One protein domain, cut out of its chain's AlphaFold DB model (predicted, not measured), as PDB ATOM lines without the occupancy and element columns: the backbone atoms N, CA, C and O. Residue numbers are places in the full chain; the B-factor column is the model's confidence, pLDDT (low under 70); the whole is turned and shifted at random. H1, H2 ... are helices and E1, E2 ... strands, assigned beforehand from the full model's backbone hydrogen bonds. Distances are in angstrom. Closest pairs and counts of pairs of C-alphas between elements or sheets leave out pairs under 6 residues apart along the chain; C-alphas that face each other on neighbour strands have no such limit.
ATOM      1  N   LYS A  29      66.900   1.256 -27.725       86.62
ATOM      2  CA  LYS A  29      65.540   1.718 -27.486       86.62
ATOM      3  C   LYS A  29      64.969   1.034 -26.255       86.62
ATOM      4  O   LYS A  29      65.422  -0.039 -25.850       86.62
ATOM      5  N   GLU A  30      64.012   1.687 -25.629       90.19
ATOM      6  CA  GLU A  30      63.243   1.135 -24.525       90.19
ATOM      7  C   GLU A  30      61.760   1.386 -24.738       90.19
ATOM      8  O   GLU A  30      61.367   2.395 -25.320       90.19
ATOM      9  N   ILE A  31      60.945   0.453 -24.259       93.12
ATOM     10  CA  ILE A  31      59.499   0.620 -24.227       93.12
ATOM     11  C   ILE A  31      59.142   1.297 -22.906       93.12
ATOM     12  O   ILE A  31      59.667   0.955 -21.843       93.12
ATOM     13  N   LYS A  32      58.269   2.292 -22.997       94.44
ATOM     14  CA  LYS A  32      57.700   3.053 -21.890       94.44
ATOM     15  C   LYS A  32      56.185   2.940 -21.935       94.44
ATOM     16  O   LYS A  32      55.604   2.625 -22.974       94.44
ATOM     17  N   VAL A  33      55.562   3.232 -20.805       95.94
ATOM     18  CA  VAL A  33      54.116   3.368 -20.689       95.94
ATOM     19  C   VAL A  33      53.816   4.555 -19.789       95.94
ATOM     20  O   VAL A  33      54.391   4.647 -18.707       95.94
ATOM     21  N   ASP A  34      52.928   5.439 -20.231       95.31
ATOM     22  CA  ASP A  34      52.484   6.597 -19.453       95.31
ATOM     23  C   ASP A  34      50.972   6.789 -19.567       95.31
ATOM     24  O   ASP A  34      50.367   6.479 -20.595       95.31
ATOM     25  N   ARG A  35      50.358   7.324 -18.507       94.31
ATOM     26  CA  ARG A  35      48.949   7.735 -18.522       94.31
ATOM     27  C   ARG A  35      48.760   8.867 -19.533       94.31
ATOM     28  O   ARG A  35      49.554   9.804 -19.565       94.31
ATOM     29  N   VAL A  36      47.683   8.796 -20.304       93.50
ATOM     30  CA  VAL A  36      47.256   9.862 -21.209       93.50
ATOM     31  C   VAL A  36      46.255  10.764 -20.487       93.50
ATOM     32  O   VAL A  36      45.327  10.276 -19.846       93.50
ATOM     33  N   TYR A  37      46.458  12.075 -20.594       90.06
ATOM     34  CA  TYR A  37      45.617  13.123 -20.001       90.06
ATOM     35  C   TYR A  37      44.768  13.869 -21.035       90.06
ATOM     36  O   TYR A  37      43.918  14.670 -20.666       90.06
ATOM     37  N   GLY A  38      45.002  13.621 -22.322       90.00
ATOM     38  CA  GLY A  38      44.238  14.202 -23.419       90.00
ATOM     39  C   GLY A  38      44.932  13.992 -24.757       90.00
ATOM     40  O   GLY A  38      46.006  13.386 -24.832       90.00
ATOM     41  N   SER A  39      44.340  14.521 -25.820       90.00
ATOM     42  CA  SER A  39      44.909  14.510 -27.165       90.00
ATOM     43  C   SER A  39      44.965  15.930 -27.736       90.00
ATOM     44  O   SER A  39      44.229  16.829 -27.331       90.00
ATOM     45  N   GLY A  40      45.897  16.175 -28.654       88.38
ATOM     46  CA  GLY A  40      46.076  17.483 -29.279       88.38
ATOM     47  C   GLY A  40      46.852  17.406 -30.586       88.38
ATOM     48  O   GLY A  40      47.446  16.382 -30.916       88.38
ATOM     49  N   ILE A  41      46.853  18.502 -31.342       85.44
ATOM     50  CA  ILE A  41      47.703  18.647 -32.527       85.44
ATOM     51  C   ILE A  41      48.914  19.485 -32.126       85.44
ATOM     52  O   ILE A  41      48.761  20.620 -31.674       85.44
ATOM     53  N   ASN A  42      50.117  18.941 -32.301       77.69
ATOM     54  CA  ASN A  42      51.375  19.621 -32.008       77.69
ATOM     55  C   ASN A  42      52.256  19.630 -33.262       77.69
ATOM     56  O   ASN A  42      52.490  18.583 -33.848       77.69
ATOM     57  N   MET A  43      52.726  20.805 -33.696       78.69
ATOM     58  CA  MET A  43      53.574  20.962 -34.894       78.69
ATOM     59  C   MET A  43      53.038  20.254 -36.164       78.69
ATOM     60  O   MET A  43      53.816  19.773 -36.980       78.69
ATOM     61  N   ASN A  44      51.711  20.243 -36.358       80.88
ATOM     62  CA  ASN A  44      50.992  19.528 -37.432       80.88
ATOM     63  C   ASN A  44      50.975  17.990 -37.325       80.88
ATOM     64  O   ASN A  44      50.604  17.320 -38.287       80.88
ATOM     65  N   GLU A  45      51.316  17.425 -36.169       86.38
ATOM     66  CA  GLU A  45      51.234  15.991 -35.891       86.38
ATOM     67  C   GLU A  45      50.206  15.707 -34.789       86.38
ATOM     68  O   GLU A  45      50.097  16.438 -33.796       86.38
ATOM     69  N   TYR A  46      49.445  14.624 -34.950       92.88
ATOM     70  CA  TYR A  46      48.545  14.134 -33.910       92.88
ATOM     71  C   TYR A  46      49.355  13.676 -32.704       92.88
ATOM     72  O   TYR A  46      50.316  12.919 -32.846       92.88
ATOM     73  N   SER A  47      48.973  14.099 -31.507       92.94
ATOM     74  CA  SER A  47      49.726  13.825 -30.288       92.94
ATOM     75  C   SER A  47      48.824  13.467 -29.113       92.94
ATOM     76  O   SER A  47      47.695  13.942 -28.998       92.94
ATOM     77  N   LEU A  48      49.372  12.664 -28.205       94.12
ATOM     78  CA  LEU A  48      48.776  12.303 -26.926       94.12
ATOM     79  C   LEU A  48      49.520  13.014 -25.804       94.12
ATOM     80  O   LEU A  48      50.745  12.922 -25.716       94.12
ATOM     81  N   SER A  49      48.793  13.702 -24.936       93.06
ATOM     82  CA  SER A  49      49.374  14.333 -23.762       93.06
ATOM     83  C   SER A  49      49.586  13.309 -22.658       93.06
ATOM     84  O   SER A  49      48.647  12.626 -22.261       93.06
ATOM     85  N   ILE A  50      50.804  13.235 -22.130       91.88
ATOM     86  CA  ILE A  50      51.167  12.391 -20.982       91.88
ATOM     87  C   ILE A  50      51.428  13.211 -19.712       91.88
ATOM     88  O   ILE A  50      52.029  12.726 -18.754       91.88
ATOM     89  N   SER A  51      50.993  14.470 -19.695       89.00
ATOM     90  CA  SER A  51      51.072  15.331 -18.520       89.00
ATOM     91  C   SER A  51      49.795  16.150 -18.345       89.00
ATOM     92  O   SER A  51      49.220  16.594 -19.336       89.00
ATOM     93  N   PRO A  52      49.354  16.412 -17.100       84.12
ATOM     94  CA  PRO A  52      48.101  17.124 -16.855       84.12
ATOM     95  C   PRO A  52      48.001  18.497 -17.534       84.12
ATOM     96  O   PRO A  52      46.906  18.912 -17.899       84.12
ATOM     97  N   ALA A  53      49.121  19.212 -17.699       83.69
ATOM     98  CA  ALA A  53      49.141  20.545 -18.299       83.69
ATOM     99  C   ALA A  53      49.497  20.546 -19.798       83.69
ATOM    100  O   ALA A  53      49.685  21.616 -20.380       83.69
ATOM    101  N   GLY A  54      49.575  19.382 -20.454       81.06
ATOM    102  CA  GLY A  54      49.821  19.313 -21.897       81.06
ATOM    103  C   GLY A  54      51.280  19.503 -22.327       81.06
ATOM    104  O   GLY A  54      51.571  19.488 -23.519       81.06
ATOM    105  N   GLU A  55      52.213  19.685 -21.397       85.19
ATOM    106  CA  GLU A  55      53.611  20.005 -21.689       85.19
ATOM    107  C   GLU A  55      54.410  18.839 -22.294       85.19
ATOM    108  O   GLU A  55      55.351  19.060 -23.056       85.19
ATOM    109  N   ASN A  56      54.032  17.596 -21.984       88.69
ATOM    110  CA  ASN A  56      54.656  16.396 -22.523       88.69
ATOM    111  C   ASN A  56      53.694  15.702 -23.482       88.69
ATOM    112  O   ASN A  56      52.647  15.199 -23.079       88.69
ATOM    113  N   MET A  57      54.089  15.646 -24.750       90.25
ATOM    114  CA  MET A  57      53.291  15.092 -25.839       90.25
ATOM    115  C   MET A  57      54.032  13.926 -26.500       90.25
ATOM    116  O   MET A  57      55.249  13.981 -26.695       90.25
ATOM    117  N   ILE A  58      53.300  12.869 -26.836       93.06
ATOM    118  CA  ILE A  58      53.781  11.699 -27.572       93.06
ATOM    119  C   ILE A  58      53.150  11.715 -28.966       93.06
ATOM    120  O   ILE A  58      51.920  11.721 -29.047       93.06
ATOM    121  N   PRO A  59      53.942  11.679 -30.055       93.25
ATOM    122  CA  PRO A  59      53.401  11.539 -31.401       93.25
ATOM    123  C   PRO A  59      52.533  10.284 -31.530       93.25
ATOM    124  O   PRO A  59      52.887   9.202 -31.047       93.25
ATOM    125  N   SER A  60      51.394  10.422 -32.197       93.00
ATOM    126  CA  SER A  60      50.359   9.395 -32.290       93.00
ATOM    127  C   SER A  60      49.836   9.222 -33.703       93.00
ATOM    128  O   SER A  60      49.964  10.100 -34.559       93.00
ATOM    129  N   THR A  61      49.250   8.059 -33.953       93.12
ATOM    130  CA  THR A  61      48.449   7.856 -35.160       93.12
ATOM    131  C   THR A  61      47.140   8.637 -35.061       93.12
ATOM    132  O   THR A  61      46.652   8.929 -33.970       93.12
ATOM    133  N   GLN A  62      46.532   8.936 -36.210       91.75
ATOM    134  CA  GLN A  62      45.209   9.562 -36.246       91.75
ATOM    135  C   GLN A  62      44.143   8.703 -35.544       91.75
ATOM    136  O   GLN A  62      43.238   9.243 -34.918       91.75
ATOM    137  N   GLU A  63      44.257   7.376 -35.634       91.75
ATOM    138  CA  GLU A  63      43.351   6.437 -34.965       91.75
ATOM    139  C   GLU A  63      43.438   6.567 -33.442       91.75
ATOM    140  O   GLU A  63      42.430   6.850 -32.807       91.75
ATOM    141  N   GLN A  64      44.646   6.492 -32.871       93.38
ATOM    142  CA  GLN A  64      44.862   6.678 -31.428       93.38
ATOM    143  C   GLN A  64      44.415   8.063 -30.948       93.38
ATOM    144  O   GLN A  64      43.861   8.194 -29.862       93.38
ATOM    145  N   TYR A  65      44.653   9.101 -31.752       92.38
ATOM    146  CA  TYR A  65      44.204  10.459 -31.456       92.38
ATOM    147  C   TYR A  65      42.676  10.562 -31.383       92.38
ATOM    148  O   TYR A  65      42.157  11.184 -30.461       92.38
ATOM    149  N   ASN A  66      41.971   9.938 -32.332       90.06
ATOM    150  CA  ASN A  66      40.510   9.926 -32.378       90.06
ATOM    151  C   ASN A  66      39.886   8.987 -31.333       90.06
ATOM    152  O   ASN A  66      38.722   9.165 -30.985       90.06
ATOM    153  N   GLU A  67      40.623   7.974 -30.873       90.12
ATOM    154  CA  GLU A  67      40.161   7.039 -29.844       90.12
ATOM    155  C   GLU A  67      40.122   7.686 -28.458       90.12
ATOM    156  O   GLU A  67      39.236   7.368 -27.663       90.12
ATOM    157  N   VAL A  68      41.044   8.610 -28.168       88.81
ATOM    158  CA  VAL A  68      41.012   9.376 -26.918       88.81
ATOM    159  C   VAL A  68      39.784  10.275 -26.920       88.81
ATOM    160  O   VAL A  68      39.754  11.340 -27.533       88.81
ATOM    161  N   SER A  69      38.757   9.784 -26.237       75.38
ATOM    162  CA  SER A  69      37.452  10.414 -26.133       75.38
ATOM    163  C   SER A  69      37.308  11.185 -24.826       75.38
ATOM    164  O   SER A  69      37.665  10.670 -23.766       75.38
ATOM    165  N   ASP A  70      36.688  12.361 -24.918       63.81
ATOM    166  CA  ASP A  70      36.194  13.154 -23.785       63.81
ATOM    167  C   ASP A  70      34.754  12.747 -23.389       63.81
ATOM    168  O   ASP A  70      34.002  13.552 -22.831       63.81
ATOM    169  N   ASP A  71      34.313  11.525 -23.728       60.72
ATOM    170  CA  ASP A  71      32.955  11.065 -23.421       60.72
ATOM    171  C   ASP A  71      32.700  11.066 -21.907       60.72
ATOM    172  O   ASP A  71      33.212  10.246 -21.152       60.72
ATOM    173  N   SER A  72      31.863  12.011 -21.484       60.94
ATOM    174  CA  SER A  72      31.498  12.231 -20.085       60.94
ATOM    175  C   SER A  72      30.508  11.206 -19.524       60.94
ATOM    176  O   SER A  72      30.235  11.230 -18.323       60.94
ATOM    177  N   ALA A  73      29.947  10.315 -20.352       66.50
ATOM    178  CA  ALA A  73      28.955   9.330 -19.921       66.50
ATOM    179  C   ALA A  73      29.566   8.081 -19.260       66.50
ATOM    180  O   ALA A  73      28.861   7.360 -18.550       66.50
ATOM    181  N   ILE A  74      30.858   7.817 -19.469       71.94
ATOM    182  CA  ILE A  74      31.585   6.660 -18.926       71.94
ATOM    183  C   ILE A  74      32.915   7.155 -18.354       71.94
ATOM    184  O   ILE A  74      33.524   8.061 -18.915       71.94
ATOM    185  N   ASN A  75      33.399   6.561 -17.259       81.38
ATOM    186  CA  ASN A  75      34.748   6.866 -16.797       81.38
ATOM    187  C   ASN A  75      35.767   6.076 -17.619       81.38
ATOM    188  O   ASN A  75      35.869   4.851 -17.486       81.38
ATOM    189  N   ILE A  76      36.504   6.779 -18.475       87.75
ATOM    190  CA  ILE A  76      37.513   6.189 -19.345       87.75
ATOM    191  C   ILE A  76      38.861   6.820 -19.031       87.75
ATOM    192  O   ILE A  76      38.991   8.032 -18.879       87.75
ATOM    193  N   SER A  77      39.894   5.993 -18.963       91.06
ATOM    194  CA  SER A  77      41.270   6.461 -18.937       91.06
ATOM    195  C   SER A  77      42.140   5.640 -19.860       91.06
ATOM    196  O   SER A  77      41.863   4.476 -20.143       91.06
ATOM    197  N   TYR A  78      43.211   6.269 -20.326       93.62
ATOM    198  CA  TYR A  78      44.092   5.679 -21.316       93.62
ATOM    199  C   TYR A  78      45.534   5.673 -20.817       93.62
ATOM    200  O   TYR A  78      45.954   6.536 -20.040       93.62
ATOM    201  N   ALA A  79      46.313   4.707 -21.290       95.50
ATOM    202  CA  ALA A  79      47.764   4.720 -21.181       95.50
ATOM    203  C   ALA A  79      48.378   4.478 -22.560       95.50
ATOM    204  O   ALA A  79      47.935   3.601 -23.297       95.50
ATOM    205  N   VAL A  80      49.398   5.247 -22.923       95.69
ATOM    206  CA  VAL A  80      50.117   5.079 -24.183       95.69
ATOM    207  C   VAL A  80      51.379   4.270 -23.933       95.69
ATOM    208  O   VAL A  80      52.213   4.629 -23.102       95.69
ATOM    209  N   VAL A  81      51.528   3.177 -24.674       95.75
ATOM    210  CA  VAL A  81      52.770   2.417 -24.775       95.75
ATOM    211  C   VAL A  81      53.552   2.981 -25.947       95.75
ATOM    212  O   VAL A  81      53.026   3.084 -27.059       95.75
ATOM    213  N   TYR A  82      54.803   3.362 -25.718       94.62
ATOM    214  CA  TYR A  82      55.629   3.985 -26.744       94.62
ATOM    215  C   TYR A  82      57.083   3.531 -26.661       94.62
ATOM    216  O   TYR A  82      57.614   3.214 -25.598       94.62
ATOM    217  N   GLU A  83      57.735   3.503 -27.815       93.06
ATOM    218  CA  GLU A  83      59.169   3.304 -27.936       93.06
ATOM    219  C   GLU A  83      59.877   4.646 -27.750       93.06
ATOM    220  O   GLU A  83      59.468   5.659 -28.322       93.06
ATOM    221  N   GLN A  84      60.949   4.652 -26.966       91.44
ATOM    222  CA  GLN A  84      61.792   5.815 -26.744       91.44
ATOM    223  C   GLN A  84      63.262   5.452 -26.907       91.44
ATOM    224  O   GLN A  84      63.745   4.426 -26.423       91.44
ATOM    225  N   ASN A  85      64.002   6.342 -27.554       88.56
ATOM    226  CA  ASN A  85      65.446   6.248 -27.608       88.56
ATOM    227  C   ASN A  85      66.076   6.545 -26.233       88.56
ATOM    228  O   ASN A  85      65.786   7.580 -25.627       88.56
ATOM    229  N   LYS A  86      66.990   5.689 -25.751       83.81
ATOM    230  CA  LYS A  86      67.638   5.899 -24.440       83.81
ATOM    231  C   LYS A  86      68.532   7.139 -24.387       83.81
ATOM    232  O   LYS A  86      68.772   7.665 -23.303       83.81
ATOM    233  N   TRP A  87      69.055   7.594 -25.523       81.12
ATOM    234  CA  TRP A  87      69.947   8.755 -25.602       81.12
ATOM    235  C   TRP A  87      69.202  10.033 -25.988       81.12
ATOM    236  O   TRP A  87      69.524  11.104 -25.475       81.12
ATOM    237  N   PHE A  88      68.173   9.928 -26.829       78.94
ATOM    238  CA  PHE A  88      67.406  11.070 -27.326       78.94
ATOM    239  C   PHE A  88      65.951  10.993 -26.886       78.94
ATOM    240  O   PHE A  88      65.094  10.452 -27.574       78.94
ATOM    241  N   LYS A  89      65.642  11.618 -25.748       78.19
ATOM    242  CA  LYS A  89      64.301  11.548 -25.158       78.19
ATOM    243  C   LYS A  89      63.181  12.115 -26.036       78.19
ATOM    244  O   LYS A  89      62.028  11.860 -25.704       78.19
ATOM    245  N   ASN A  90      63.490  12.862 -27.093       77.12
ATOM    246  CA  ASN A  90      62.505  13.458 -28.002       77.12
ATOM    247  C   ASN A  90      62.155  12.542 -29.185       77.12
ATOM    248  O   ASN A  90      61.158  12.787 -29.851       77.12
ATOM    249  N   ASP A  91      62.944  11.493 -29.427       82.81
ATOM    250  CA  ASP A  91      62.632  10.469 -30.422       82.81
ATOM    251  C   ASP A  91      61.728   9.419 -29.769       82.81
ATOM    252  O   ASP A  91      62.186   8.537 -29.029       82.81
ATOM    253  N   ARG A  92      60.419   9.616 -29.951       89.19
ATOM    254  CA  ARG A  92      59.359   8.791 -29.372       89.19
ATOM    255  C   ARG A  92      58.401   8.352 -30.460       89.19
ATOM    256  O   ARG A  92      58.003   9.150 -31.304       89.19
ATOM    257  N   ARG A  93      57.966   7.102 -30.378       90.25
ATOM    258  CA  ARG A  93      56.969   6.538 -31.283       90.25
ATOM    259  C   ARG A  93      55.937   5.762 -30.486       90.25
ATOM    260  O   ARG A  93      56.280   4.766 -29.856       90.25
ATOM    261  N   SER A  94      54.684   6.198 -30.531       93.25
ATOM    262  CA  SER A  94      53.574   5.413 -29.986       93.25
ATOM    263  C   SER A  94      53.490   4.046 -30.667       93.25
ATOM    264  O   SER A  94      53.683   3.902 -31.878       93.25
ATOM    265  N   LEU A  95      53.230   3.029 -29.854       93.00
ATOM    266  CA  LEU A  95      53.099   1.639 -30.277       93.00
ATOM    267  C   LEU A  95      51.662   1.164 -30.095       93.00
ATOM    268  O   LEU A  95      51.094   0.561 -31.001       93.00
ATOM    269  N   LYS A  96      51.066   1.456 -28.935       93.12
ATOM    270  CA  LYS A  96      49.727   0.997 -28.567       93.12
ATOM    271  C   LYS A  96      49.066   1.972 -27.599       93.12
ATOM    272  O   LYS A  96      49.749   2.591 -26.782       93.12
ATOM    273  N   LEU A  97      47.747   2.085 -27.686       94.69
ATOM    274  CA  LEU A  97      46.920   2.749 -26.687       94.69
ATOM    275  C   LEU A  97      46.195   1.670 -25.878       94.69
ATOM    276  O   LEU A  97      45.618   0.746 -26.446       94.69
ATOM    277  N   LEU A  98      46.292   1.748 -24.557       94.62
ATOM    278  CA  LEU A  98      45.558   0.904 -23.622       94.62
ATOM    279  C   LEU A  98      44.366   1.704 -23.116       94.62
ATOM    280  O   LEU A  98      44.543   2.838 -22.669       94.62
ATOM    281  N   ARG A  99      43.177   1.112 -23.184       93.19
ATOM    282  CA  ARG A  99      41.908   1.730 -22.798       93.19
ATOM    283  C   ARG A  99      41.361   1.028 -21.560       93.19
ATOM    284  O   ARG A  99      41.233  -0.193 -21.549       93.19
ATOM    285  N   PHE A 100      41.043   1.804 -20.530       91.50
ATOM    286  CA  PHE A 100      40.500   1.323 -19.263       91.50
ATOM    287  C   PHE A 100      39.162   2.001 -19.011       91.50
ATOM    288  O   PHE A 100      39.097   3.221 -18.872       91.50
ATOM    289  N   GLU A 101      38.101   1.208 -18.949       88.06
ATOM    290  CA  GLU A 101      36.736   1.702 -18.802       88.06
ATOM    291  C   GLU A 101      36.100   1.161 -17.543       88.06
ATOM    292  O   GLU A 101      36.168  -0.037 -17.251       88.06
ATOM    293  N   ARG A 102      35.409   2.043 -16.831       85.00
ATOM    294  CA  ARG A 102      34.586   1.668 -15.692       85.00
ATOM    295  C   ARG A 102      33.266   2.430 -15.751       85.00
ATOM    296  O   ARG A 102      33.269   3.651 -15.923       85.00
ATOM    297  N   PRO A 103      32.126   1.740 -15.582       82.12
ATOM    298  CA  PRO A 103      30.879   2.418 -15.279       82.12
ATOM    299  C   PRO A 103      31.061   3.284 -14.037       82.12
ATOM    300  O   PRO A 103      31.744   2.884 -13.089       82.12
ATOM    301  N   PHE A 104      30.431   4.454 -14.026       77.56
ATOM    302  CA  PHE A 104      30.379   5.243 -12.807       77.56
ATOM    303  C   PHE A 104      29.695   4.440 -11.694       77.56
ATOM    304  O   PHE A 104      28.679   3.779 -11.945       77.56
TER     305      PHE A 104
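This is residues 29 to 104 of the 221 residues of an uncharacterized protein of Paenibacillus sp. MY03 (UniProt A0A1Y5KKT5). A long, strongly twisted sheet of three strands, E1, E5 and E6, makes the length of the domain, and a small sheet of three short strands, E2, E3 and E4, packs crosswise over part of it, a loose sandwich only partly face to face. The short helix H1 sits at one side between the two sheets. The printed part has 76 residues with six named strands and one named helix, in the order E1 E2 E3 E4 H1 E5 E6; both sheets, in the orders E1 E5 E6 and E2 E3 E4, are antiparallel, and the class is mostly strand. The whole is compact, with a radius of gyration of the C-alphas of 12.4 A, but elongated, spanning 42 by 24 by 22 A.

E1, residues 29 to 36, begins at C-alpha 29 (65.540, 1.718, -27.486) and is 21.0 A long. E2, residues 38 to 42, and E3, residues 45 to 49, are each 12.4 A long. E4, residues 57 to 59, is 6.6 A long, and H1, residues 62 to 67, is 8.5 A long. E5, residues 75 to 85, runs 32.6 A from C-alpha 75 (34.748, 6.866, -16.797). E6, residues 92 to 102, measures 29.2 A, bends by 59 degrees at residue 95 and ends at C-alpha 102 (34.586, 1.668, -15.692).

E1 and E5 are antiparallel at 159 degrees, with N 32 and O 82 within hydrogen-bond range at 2.8 A. E5 and E6 form a hairpin, with N 79 and O 98 at 2.9 A. E2, E3 and E4 form a meander, each strand the antiparallel neighbour of the one before: N 40 and O 47 are 2.9 A apart, and N 48 and O 58 are 2.8 A apart. The two sheets form a sandwich, two sheets face to face, their best planes 37 degrees apart and their strands at 50 degrees. The closest C-alphas of E4 and E6 are those of Pro 59 and Arg 93, 6.1 A apart. H1 is on both sheets. It lies over E6 at a height over the sheet of 10.0 A, along the strands, and its closest C-alphas to E6 are those of Gln 64 and Leu 97, 6.5 A apart. Its height over the other sheet is 8.5 A; there it lies over E3, at 24 degrees on the local plane. In H1 every O i to N i+4 pair is within hydrogen-bond range. E2 stays apart from E5 and E6.

The C-alphas of Trp 87 and Phe 104, the two farthest apart, are 41.7 A apart. The printed part has no cut and no long link. The mean pLDDT of the printed part is 87.4; residues 70 to 73 are under 70.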